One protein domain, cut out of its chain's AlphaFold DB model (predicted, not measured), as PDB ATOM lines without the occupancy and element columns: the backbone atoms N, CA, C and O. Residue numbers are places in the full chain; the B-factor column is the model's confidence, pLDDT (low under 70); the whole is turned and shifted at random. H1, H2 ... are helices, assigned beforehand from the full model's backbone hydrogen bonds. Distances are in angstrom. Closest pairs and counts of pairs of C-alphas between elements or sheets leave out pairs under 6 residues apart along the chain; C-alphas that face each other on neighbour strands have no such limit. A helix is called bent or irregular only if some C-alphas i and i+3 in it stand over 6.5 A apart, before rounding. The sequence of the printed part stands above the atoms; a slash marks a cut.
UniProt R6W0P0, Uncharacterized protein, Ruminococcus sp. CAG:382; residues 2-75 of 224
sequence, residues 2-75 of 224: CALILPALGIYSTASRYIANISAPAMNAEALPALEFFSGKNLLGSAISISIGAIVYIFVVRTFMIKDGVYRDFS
ATOM      1  N   CYS A   2      19.046 -27.970 -31.766       49.88
ATOM      2  CA  CYS A   2      19.955 -29.077 -31.404       49.88
ATOM      3  C   CYS A   2      19.315 -30.482 -31.398       49.88
ATOM      4  O   CYS A   2      19.946 -31.439 -31.832       49.88
ATOM      5  N   ALA A   3      18.046 -30.609 -30.993       64.44
ATOM      6  CA  ALA A   3      17.342 -31.898 -30.954       64.44
ATOM      7  C   ALA A   3      17.084 -32.528 -32.340       64.44
ATOM      8  O   ALA A   3      16.903 -33.735 -32.434       64.44
ATOM      9  N   LEU A   4      17.084 -31.729 -33.414       71.38
ATOM     10  CA  LEU A   4      16.851 -32.209 -34.783       71.38
ATOM     11  C   LEU A   4      18.139 -32.652 -35.490       71.38
ATOM     12  O   LEU A   4      18.075 -33.363 -36.489       71.38
ATOM     13  N   ILE A   5      19.301 -32.269 -34.953       74.50
ATOM     14  CA  ILE A   5      20.606 -32.559 -35.556       74.50
ATOM     15  C   ILE A   5      20.922 -34.054 -35.468       74.50
ATOM     16  O   ILE A   5      21.389 -34.620 -36.449       74.50
ATOM     17  N   LEU A   6      20.618 -34.714 -34.342       71.69
ATOM     18  CA  LEU A   6      20.845 -36.159 -34.187       71.69
ATOM     19  C   LEU A   6      19.998 -37.002 -35.161       71.69
ATOM     20  O   LEU A   6      20.574 -37.837 -35.863       71.69
ATOM     21  N   PRO A   7      18.671 -36.787 -35.271       75.00
ATOM     22  CA  PRO A   7      17.856 -37.454 -36.282       75.00
ATOM     23  C   PRO A   7      18.344 -37.182 -37.710       75.00
ATOM     24  O   PRO A   7      18.447 -38.113 -38.506       75.00
ATOM     25  N   ALA A   8      18.712 -35.935 -38.024       71.12
ATOM     26  CA  ALA A   8      19.220 -35.565 -39.344       71.12
ATOM     27  C   ALA A   8      20.560 -36.254 -39.677       71.12
ATOM     28  O   ALA A   8      20.726 -36.749 -40.793       71.12
ATOM     29  N   LEU A   9      21.488 -36.355 -38.717       69.31
ATOM     30  CA  LEU A   9      22.765 -37.065 -38.890       69.31
ATOM     31  C   LEU A   9      22.584 -38.572 -39.089       69.31
ATOM     32  O   LEU A   9      23.372 -39.203 -39.794       69.31
ATOM     33  N   GLY A  10      21.575 -39.159 -38.445       70.81
ATOM     34  CA  GLY A  10      21.276 -40.573 -38.621       70.81
ATOM     35  C   GLY A  10      20.634 -40.864 -39.983       70.81
ATOM     36  O   GLY A  10      20.986 -41.866 -40.601       70.81
ATOM     37  N   ILE A  11      19.759 -39.977 -40.486       73.31
ATOM     38  CA  ILE A  11      19.190 -40.073 -41.845       73.31
ATOM     39  C   ILE A  11      20.297 -39.909 -42.896       73.31
ATOM     40  O   ILE A  11      20.341 -40.643 -43.881       73.31
ATOM     41  N   TYR A  12      21.236 -38.988 -42.666       71.50
ATOM     42  CA  TYR A  12      22.385 -38.759 -43.540       71.50
ATOM     43  C   TYR A  12      23.594 -39.612 -43.116       71.50
ATOM     44  O   TYR A  12      24.661 -39.105 -42.751       71.50
ATOM     45  N   SER A  13      23.432 -40.940 -43.174       69.06
ATOM     46  CA  SER A  13      24.399 -41.929 -42.662       69.06
ATOM     47  C   SER A  13      25.808 -41.832 -43.264       69.06
ATOM     48  O   SER A  13      26.770 -42.339 -42.692       69.06
ATOM     49  N   THR A  14      25.959 -41.203 -44.429       70.50
ATOM     50  CA  THR A  14      27.256 -41.033 -45.097       70.50
ATOM     51  C   THR A  14      28.132 -39.990 -44.395       70.50
ATOM     52  O   THR A  14      29.328 -40.217 -44.225       70.50
ATOM     53  N   ALA A  15      27.554 -38.876 -43.927       70.81
ATOM     54  CA  ALA A  15      28.318 -37.838 -43.224       70.81
ATOM     55  C   ALA A  15      28.716 -38.286 -41.813       70.81
ATOM     56  O   ALA A  15      29.839 -38.033 -41.383       70.81
ATOM     57  N   SER A  16      27.836 -39.003 -41.110       73.75
ATOM     58  CA  SER A  16      28.155 -39.554 -39.789       73.75
ATOM     59  C   SER A  16      29.268 -40.604 -39.859       73.75
ATOM     60  O   SER A  16      30.175 -40.576 -39.031       73.75
ATOM     61  N   ARG A  17      29.279 -41.461 -40.892       73.94
ATOM     62  CA  ARG A  17      30.384 -42.404 -41.159       73.94
ATOM     63  C   ARG A  17      31.706 -41.702 -41.467       73.94
ATOM     64  O   ARG A  17      32.747 -42.136 -40.983       73.94
ATOM     65  N   TYR A  18      31.672 -40.616 -42.236       76.56
ATOM     66  CA  TYR A  18      32.866 -39.821 -42.528       76.56
ATOM     67  C   TYR A  18      33.479 -39.226 -41.253       76.56
ATOM     68  O   TYR A  18      34.675 -39.378 -41.012       76.56
ATOM     69  N   ILE A  19      32.647 -38.623 -40.397       76.25
ATOM     70  CA  ILE A  19      33.083 -38.056 -39.114       76.25
ATOM     71  C   ILE A  19      33.626 -39.157 -38.194       76.25
ATOM     72  O   ILE A  19      34.712 -39.001 -37.639       76.25
ATOM     73  N   ALA A  20      32.919 -40.288 -38.087       76.50
ATOM     74  CA  ALA A  20      33.333 -41.416 -37.255       76.50
ATOM     75  C   ALA A  20      34.706 -41.971 -37.668       76.50
ATOM     76  O   ALA A  20      35.551 -42.209 -36.806       76.50
ATOM     77  N   ASN A  21      34.962 -42.105 -38.974       79.62
ATOM     78  CA  ASN A  21      36.243 -42.588 -39.494       79.62
ATOM     79  C   ASN A  21      37.403 -41.617 -39.231       79.62
ATOM     80  O   ASN A  21      38.521 -42.067 -38.995       79.62
ATOM     81  N   ILE A  22      37.152 -40.304 -39.236       83.62
ATOM     82  CA  ILE A  22      38.172 -39.299 -38.889       83.62
ATOM     83  C   ILE A  22      38.470 -39.315 -37.384       83.62
ATOM     84  O   ILE A  22      39.620 -39.135 -36.986       83.62
ATOM     85  N   SER A  23      37.463 -39.555 -36.539       78.50
ATOM     86  CA  SER A  23      37.631 -39.576 -35.078       78.50
ATOM     87  C   SER A  23      38.162 -40.900 -34.513       78.50
ATOM     88  O   SER A  23      38.807 -40.895 -33.466       78.50
ATOM     89  N   ALA A  24      37.919 -42.028 -35.185       79.38
ATOM     90  CA  ALA A  24      38.304 -43.369 -34.732       79.38
ATOM     91  C   ALA A  24      39.795 -43.524 -34.345       79.38
ATOM     92  O   ALA A  24      40.058 -44.021 -33.244       79.38
ATOM     93  N   PRO A  25      40.777 -43.058 -35.148       81.31
ATOM     94  CA  PRO A  25      42.191 -43.176 -34.786       81.31
ATOM     95  C   PRO A  25      42.578 -42.332 -33.563       81.31
ATOM     96  O   PRO A  25      43.470 -42.722 -32.816       81.31
ATOM     97  N   ALA A  26      41.893 -41.209 -33.309       83.88
ATOM     98  CA  ALA A  26      42.142 -40.382 -32.126       83.88
ATOM     99  C   ALA A  26      41.631 -41.032 -30.827       83.88
ATOM    100  O   ALA A  26      42.149 -40.745 -29.751       83.88
ATOM    101  N   MET A  27      40.626 -41.910 -30.919       80.75
ATOM    102  CA  MET A  27      40.013 -42.589 -29.769       80.75
ATOM    103  C   MET A  27      40.523 -44.023 -29.567       80.75
ATOM    104  O   MET A  27      40.028 -44.717 -28.682       80.75
ATOM    105  N   ASN A  28      41.486 -44.475 -30.382       79.31
ATOM    106  CA  ASN A  28      41.946 -45.868 -30.436       79.31
ATOM    107  C   ASN A  28      40.782 -46.874 -30.584       79.31
ATOM    108  O   ASN A  28      40.802 -47.962 -30.009       79.31
ATOM    109  N   ALA A  29      39.732 -46.469 -31.304       72.94
ATOM    110  CA  ALA A  29      38.534 -47.270 -31.502       72.94
ATOM    111  C   ALA A  29      38.672 -48.100 -32.781       72.94
ATOM    112  O   ALA A  29      39.014 -47.573 -33.842       72.94
ATOM    113  N   GLU A  30      38.389 -49.399 -32.686       64.81
ATOM    114  CA  GLU A  30      38.333 -50.290 -33.843       64.81
ATOM    115  C   GLU A  30      37.208 -49.831 -34.783       64.81
ATOM    116  O   GLU A  30      36.143 -49.411 -34.324       64.81
ATOM    117  N   ALA A  31      37.448 -49.860 -36.098       59.31
ATOM    118  CA  ALA A  31      36.460 -49.430 -37.081       59.31
ATOM    119  C   ALA A  31      35.188 -50.277 -36.926       59.31
ATOM    120  O   ALA A  31      35.176 -51.456 -37.283       59.31
ATOM    121  N   LEU A  32      34.126 -49.690 -36.361       58.56
ATOM    122  CA  LEU A  32      32.876 -50.413 -36.159       58.56
ATOM    123  C   LEU A  32      32.360 -50.918 -37.521       58.56
ATOM    124  O   LEU A  32      32.383 -50.158 -38.498       58.56
ATOM    125  N   PRO A  33      31.864 -52.171 -37.603       58.56
ATOM    126  CA  PRO A  33      31.238 -52.683 -38.817       58.56
ATOM    127  C   PRO A  33      30.108 -51.744 -39.251       58.56
ATOM    128  O   PRO A  33      29.556 -51.021 -38.426       58.56
ATOM    129  N   ALA A  34      29.774 -51.724 -40.544       58.53
ATOM    130  CA  ALA A  34      28.823 -50.775 -41.120       58.53
ATOM    131  C   ALA A  34      27.454 -50.813 -40.408       58.53
ATOM    132  O   ALA A  34      26.557 -51.555 -40.801       58.53
ATOM    133  N   LEU A  35      27.274 -49.994 -39.366       60.38
ATOM    134  CA  LEU A  35      25.997 -49.862 -38.683       60.38
ATOM    135  C   LEU A  35      25.022 -49.168 -39.638       60.38
ATOM    136  O   LEU A  35      25.247 -48.049 -40.119       60.38
ATOM    137  N   GLU A  36      23.922 -49.843 -39.937       66.88
ATOM    138  CA  GLU A  36      22.739 -49.229 -40.522       66.88
ATOM    139  C   GLU A  36      21.937 -48.569 -39.395       66.88
ATOM    140  O   GLU A  36      21.088 -49.196 -38.760       66.88
ATOM    141  N   PHE A  37      22.225 -47.296 -39.106       64.88
ATOM    142  CA  PHE A  37      21.574 -46.557 -38.015       64.88
ATOM    143  C   PHE A  37      20.036 -46.566 -38.113       64.88
ATOM    144  O   PHE A  37      19.359 -46.693 -37.099       64.88
ATOM    145  N   PHE A  38      19.494 -46.525 -39.334       67.06
ATOM    146  CA  PHE A  38      18.057 -46.587 -39.635       67.06
ATOM    147  C   PHE A  38      17.658 -47.884 -40.364       67.06
ATOM    148  O   PHE A  38      16.899 -47.863 -41.329       67.06
ATOM    149  N   SER A  39      18.156 -49.041 -39.923       74.12
ATOM    150  CA  SER A  39      17.611 -50.330 -40.381       74.12
ATOM    151  C   SER A  39      16.262 -50.610 -39.713       74.12
ATOM    152  O   SER A  39      16.090 -50.318 -38.529       74.12
ATOM    153  N   GLY A  40      15.313 -51.241 -40.414       76.38
ATOM    154  CA  GLY A  40      13.994 -51.574 -39.850       76.38
ATOM    155  C   GLY A  40      14.075 -52.411 -38.566       76.38
ATOM    156  O   GLY A  40      13.317 -52.179 -37.627       76.38
ATOM    157  N   LYS A  41      15.062 -53.315 -38.470       76.88
ATOM    158  CA  LYS A  41      15.339 -54.096 -37.249       76.88
ATOM    159  C   LYS A  41      15.786 -53.209 -36.079       76.88
ATOM    160  O   LYS A  41      15.320 -53.395 -34.958       76.88
ATOM    161  N   ASN A  42      16.635 -52.216 -36.346       79.06
ATOM    162  CA  ASN A  42      17.134 -51.277 -35.337       79.06
ATOM    163  C   ASN A  42      16.044 -50.299 -34.894       79.06
ATOM    164  O   ASN A  42      15.949 -49.971 -33.713       79.06
ATOM    165  N   LEU A  43      15.179 -49.878 -35.819       80.94
ATOM    166  CA  LEU A  43      14.063 -48.991 -35.514       80.94
ATOM    167  C   LEU A  43      13.012 -49.689 -34.647       80.94
ATOM    168  O   LEU A  43      12.501 -49.097 -33.702       80.94
ATOM    169  N   LEU A  44      12.747 -50.968 -34.920       85.88
ATOM    170  CA  LEU A  44      11.836 -51.786 -34.125       85.88
ATOM    171  C   LEU A  44      12.415 -52.048 -32.724       85.88
ATOM    172  O   LEU A  44      11.710 -51.883 -31.731       85.88
ATOM    173  N   GLY A  45      13.717 -52.346 -32.620       84.56
ATOM    174  CA  GLY A  45      14.412 -52.440 -31.330       84.56
ATOM    175  C   GLY A  45      14.386 -51.128 -30.533       84.56
ATOM    176  O   GLY A  45      14.113 -51.136 -29.333       84.56
ATOM    177  N   SER A  46      14.589 -49.992 -31.207       84.44
ATOM    178  CA  SER A  46      14.474 -48.657 -30.606       84.44
ATOM    179  C   SER A  46      13.051 -48.374 -30.119       84.44
ATOM    180  O   SER A  46      12.865 -47.936 -28.985       84.44
ATOM    181  N   ALA A  47      12.033 -48.713 -30.916       88.94
ATOM    182  CA  ALA A  47      10.633 -48.553 -30.536       88.94
ATOM    183  C   ALA A  47      10.272 -49.387 -29.299       88.94
ATOM    184  O   ALA A  47       9.615 -48.875 -28.391       88.94
ATOM    185  N   ILE A  48      10.743 -50.635 -29.215       91.88
ATOM    186  CA  ILE A  48      10.559 -51.478 -28.024       91.88
ATOM    187  C   ILE A  48      11.245 -50.839 -26.810       91.88
ATOM    188  O   ILE A  48      10.621 -50.708 -25.759       91.88
ATOM    189  N   SER A  49      12.491 -50.383 -26.953       90.31
ATOM    190  CA  SER A  49      13.245 -49.735 -25.870       90.31
ATOM    191  C   SER A  49      12.559 -48.464 -25.353       90.31
ATOM    192  O   SER A  49      12.360 -48.314 -24.147       90.31
ATOM    193  N   ILE A  50      12.104 -47.588 -26.257       91.62
ATOM    194  CA  ILE A  50      11.345 -46.377 -25.910       91.62
ATOM    195  C   ILE A  50      10.041 -46.747 -25.206       91.62
ATOM    196  O   ILE A  50       9.685 -46.114 -24.215       91.62
ATOM    197  N   SER A  51       9.346 -47.781 -25.679       95.62
ATOM    198  CA  SER A  51       8.088 -48.234 -25.078       95.62
ATOM    199  C   SER A  51       8.300 -48.741 -23.651       95.62
ATOM    200  O   SER A  51       7.574 -48.348 -22.741       95.62
ATOM    201  N   ILE A  52       9.334 -49.559 -23.429       95.31
ATOM    202  CA  ILE A  52       9.702 -50.043 -22.093       95.31
ATOM    203  C   ILE A  52      10.096 -48.866 -21.198       95.31
ATOM    204  O   ILE A  52       9.590 -48.752 -20.082       95.31
ATOM    205  N   GLY A  53      10.939 -47.956 -21.692       92.12
ATOM    206  CA  GLY A  53      11.336 -46.751 -20.968       92.12
ATOM    207  C   GLY A  53      10.140 -45.875 -20.584       92.12
ATOM    208  O   GLY A  53      10.073 -45.399 -19.454       92.12
ATOM    209  N   ALA A  54       9.158 -45.726 -21.476       94.38
ATOM    210  CA  ALA A  54       7.929 -44.983 -21.214       94.38
ATOM    211  C   ALA A  54       7.072 -45.654 -20.131       94.38
ATOM    212  O   ALA A  54       6.576 -44.970 -19.237       94.38
ATOM    213  N   ILE A  55       6.936 -46.983 -20.166       96.12
ATOM    214  CA  ILE A  55       6.216 -47.746 -19.136       96.12
ATOM    215  C   ILE A  55       6.915 -47.587 -17.780       96.12
ATOM    216  O   ILE A  55       6.276 -47.201 -16.801       96.12
ATOM    217  N   VAL A  56       8.230 -47.806 -17.716       95.38
ATOM    218  CA  VAL A  56       9.013 -47.629 -16.480       95.38
ATOM    219  C   VAL A  56       8.901 -46.191 -15.970       95.38
ATOM    220  O   VAL A  56       8.710 -45.970 -14.773       95.38
ATOM    221  N   TYR A  57       8.953 -45.202 -16.861       91.88
ATOM    222  CA  TYR A  57       8.802 -43.804 -16.483       91.88
ATOM    223  C   TYR A  57       7.420 -43.516 -15.890       91.88
ATOM    224  O   TYR A  57       7.337 -42.948 -14.805       91.88
ATOM    225  N   ILE A  58       6.338 -43.922 -16.558       93.19
ATOM    226  CA  ILE A  58       4.968 -43.625 -16.116       93.19
ATOM    227  C   ILE A  58       4.641 -44.339 -14.803       93.19
ATOM    228  O   ILE A  58       4.062 -43.718 -13.913       93.19
ATOM    229  N   PHE A  59       5.000 -45.616 -14.671       93.06
ATOM    230  CA  PHE A  59       4.566 -46.425 -13.531       93.06
ATOM    231  C   PHE A  59       5.531 -46.385 -12.345       93.06
ATOM    232  O   PHE A  59       5.073 -46.431 -11.205       93.06
ATOM    233  N   VAL A  60       6.841 -46.269 -12.583       91.88
ATOM    234  CA  VAL A  60       7.855 -46.290 -11.516       91.88
ATOM    235  C   VAL A  60       8.354 -44.882 -11.226       91.88
ATOM    236  O   VAL A  60       8.144 -44.372 -10.127       91.88
ATOM    237  N   VAL A  61       8.983 -44.225 -12.207       88.44
ATOM    238  CA  VAL A  61       9.679 -42.945 -11.979       88.44
ATOM    239  C   VAL A  61       8.696 -41.844 -11.600       88.44
ATOM    240  O   VAL A  61       8.899 -41.160 -10.603       88.44
ATOM    241  N   ARG A  62       7.607 -41.688 -12.354       87.50
ATOM    242  CA  ARG A  62       6.607 -40.639 -12.138       87.50
ATOM    243  C   ARG A  62       5.875 -40.825 -10.813       87.50
ATOM    244  O   ARG A  62       5.724 -39.858 -10.075       87.50
ATOM    245  N   THR A  63       5.483 -42.054 -10.487       86.31
ATOM    246  CA  THR A  63       4.861 -42.393  -9.196       86.31
ATOM    247  C   THR A  63       5.814 -42.145  -8.028       86.31
ATOM    248  O   THR A  63       5.396 -41.722  -6.953       86.31
ATOM    249  N   PHE A  64       7.113 -42.380  -8.220       85.69
ATOM    250  CA  PHE A  64       8.105 -42.132  -7.180       85.69
ATOM    251  C   PHE A  64       8.430 -40.638  -7.031       85.69
ATOM    252  O   PHE A  64       8.523 -40.135  -5.913       85.69
ATOM    253  N   MET A  65       8.557 -39.907  -8.138       83.81
ATOM    254  CA  MET A  65       8.889 -38.483  -8.130       83.81
ATOM    255  C   MET A  65       7.723 -37.590  -7.710       83.81
ATOM    256  O   MET A  65       7.983 -36.525  -7.169       83.81
ATOM    257  N   ILE A  66       6.464 -37.974  -7.924       86.50
ATOM    258  CA  ILE A  66       5.307 -37.135  -7.577       86.50
ATOM    259  C   ILE A  66       4.669 -37.651  -6.289       86.50
ATOM    260  O   ILE A  66       4.293 -38.818  -6.195       86.50
ATOM    261  N   LYS A  67       4.520 -36.775  -5.294       80.19
ATOM    262  CA  LYS A  67       3.770 -37.051  -4.065       80.19
ATOM    263  C   LYS A  67       2.769 -35.916  -3.852       80.19
ATOM    264  O   LYS A  67       3.141 -34.754  -3.934       80.19
ATOM    265  N   ASP A  68       1.497 -36.259  -3.657       83.31
ATOM    266  CA  ASP A  68       0.402 -35.293  -3.453       83.31
ATOM    267  C   ASP A  68       0.256 -34.258  -4.590       83.31
ATOM    268  O   ASP A  68      -0.069 -33.096  -4.372       83.31
ATOM    269  N   GLY A  69       0.527 -34.678  -5.831       83.50
ATOM    270  CA  GLY A  69       0.455 -33.810  -7.014       83.50
ATOM    271  C   GLY A  69       1.626 -32.833  -7.166       83.50
ATOM    272  O   GLY A  69       1.682 -32.114  -8.163       83.50
ATOM    273  N   VAL A  70       2.585 -32.842  -6.235       83.62
ATOM    274  CA  VAL A  70       3.791 -32.008  -6.261       83.62
ATOM    275  C   VAL A  70       5.014 -32.887  -6.525       83.62
ATOM    276  O   VAL A  70       5.117 -34.017  -6.039       83.62
ATOM    277  N   TYR A  71       5.950 -32.392  -7.334       82.00
ATOM    278  CA  TYR A  71       7.235 -33.060  -7.522       82.00
ATOM    279  C   TYR A  71       8.021 -33.042  -6.208       82.00
ATOM    280  O   TYR A  71       8.211 -31.989  -5.606       82.00
ATOM    281  N   ARG A  72       8.478 -34.214  -5.761       78.25
ATOM    282  CA  ARG A  72       9.396 -34.337  -4.632       78.25
ATOM    283  C   ARG A  72      10.723 -33.713  -5.017       78.25
ATOM    284  O   ARG A  72      11.373 -34.164  -5.959       78.25
ATOM    285  N   ASP A  73      11.112 -32.710  -4.248       72.31
ATOM    286  CA  ASP A  73      12.439 -32.143  -4.343       72.31
ATOM    287  C   ASP A  73      13.406 -33.041  -3.566       72.31
ATOM    288  O   ASP A  73      13.289 -33.211  -2.351       72.31
ATOM    289  N   PHE A  74      14.303 -33.705  -4.291       68.00
ATOM    290  CA  PHE A  74      15.371 -34.521  -3.706       68.00
ATOM    291  C   PHE A  74      16.657 -33.709  -3.520       68.00
ATOM    292  O   PHE A  74      17.665 -34.259  -3.070       68.00
ATOM    293  N   SER A  75      16.636 -32.422  -3.886       66.25
ATOM    294  CA  SER A  75      17.783 -31.542  -3.728       66.25
ATOM    295  C   SER A  75      18.056 -31.326  -2.243       66.25
ATOM    296  O   SER A  75      17.238 -30.775  -1.506       66.25
TER     297      SER A  75
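AT A GLANCE: This is residues 2 to 75 of the 224 residues of an uncharacterized protein of Ruminococcus sp. CAG:382 (UniProt R6W0P0). Picture an open, extended chain of three helices: H1 and H2 meet at their ends to make a corner, and the long helix H3 runs away from that corner without touching either. A loop of residues 28 to 39 leads to H3, and beyond its far end residues 66 to 75 make a small turn and a short tail. The printed part has 74 residues, with three named helices in the order H1, H2, H3 and no named strand; its class is all helix. It is extended, with a radius of gyration of the C-alphas of 18.6 A, and its elongated outline spans 52 by 31 by 23 A.

IN THESE COORDINATES: Find C-alpha 2 at (19.955, -29.077, -31.404); from there H1 covers residues 2 to 11, 15.2 A from first to last C-alpha. Next, H2 covers residues 13 to 27, beginning at C-alpha 13, (24.399, -41.929, -42.662), and measuring 20.3 A. H2 is only just irregular: C-alphas 22 and 25 are 6.9 A apart. H3, residues 40 to 65, measures 34.7 A and ends at C-alpha 65, (8.889, -38.483, -8.130). Near residue 57 you will find a kink of 34 degrees in H3.

HOW THE PARTS SIT: Look first at Leu 9 and Ser 16, whose C-alphas, the closest of H1 and H2, are 6.0 A apart. H1 and H2 only just touch, with 3 pairs of C-alphas within 8 A, and they touch only at the corner by their link. H2 touches H1 with residues 15 to 16 alone. The lines of H1 and H2 are about perpendicular, at 77 degrees. Further along, H3 is apart from H1 and apart from H2. Residues 39 to 45, of which 40 to 45 belong to H3, stand free, and so do residues 47 to 52 of H3. After H3, residues 66 to 67 pair with residues 70 to 71, antiparallel. In the helix backbones, the O i to N i+4 pairs within hydrogen-bond range are 4 of 6 in H1, 9 of 11 in H2 and 20 of 22 in H3.

THE WHOLE: The two C-alphas farthest apart are those of Pro 25 and Asp 68, at 52.8 A. The printed part has no cut. The link from H1 to H2 is tight, with 1 residue, and the link from H2 to H3 is long, with 12 residues. Read the B-factor column for the model's confidence: the mean pLDDT of the printed part is 78.2, and it is under 70 at residues 2 to 3, 9, 13, 30 to 38, and 74 to 75.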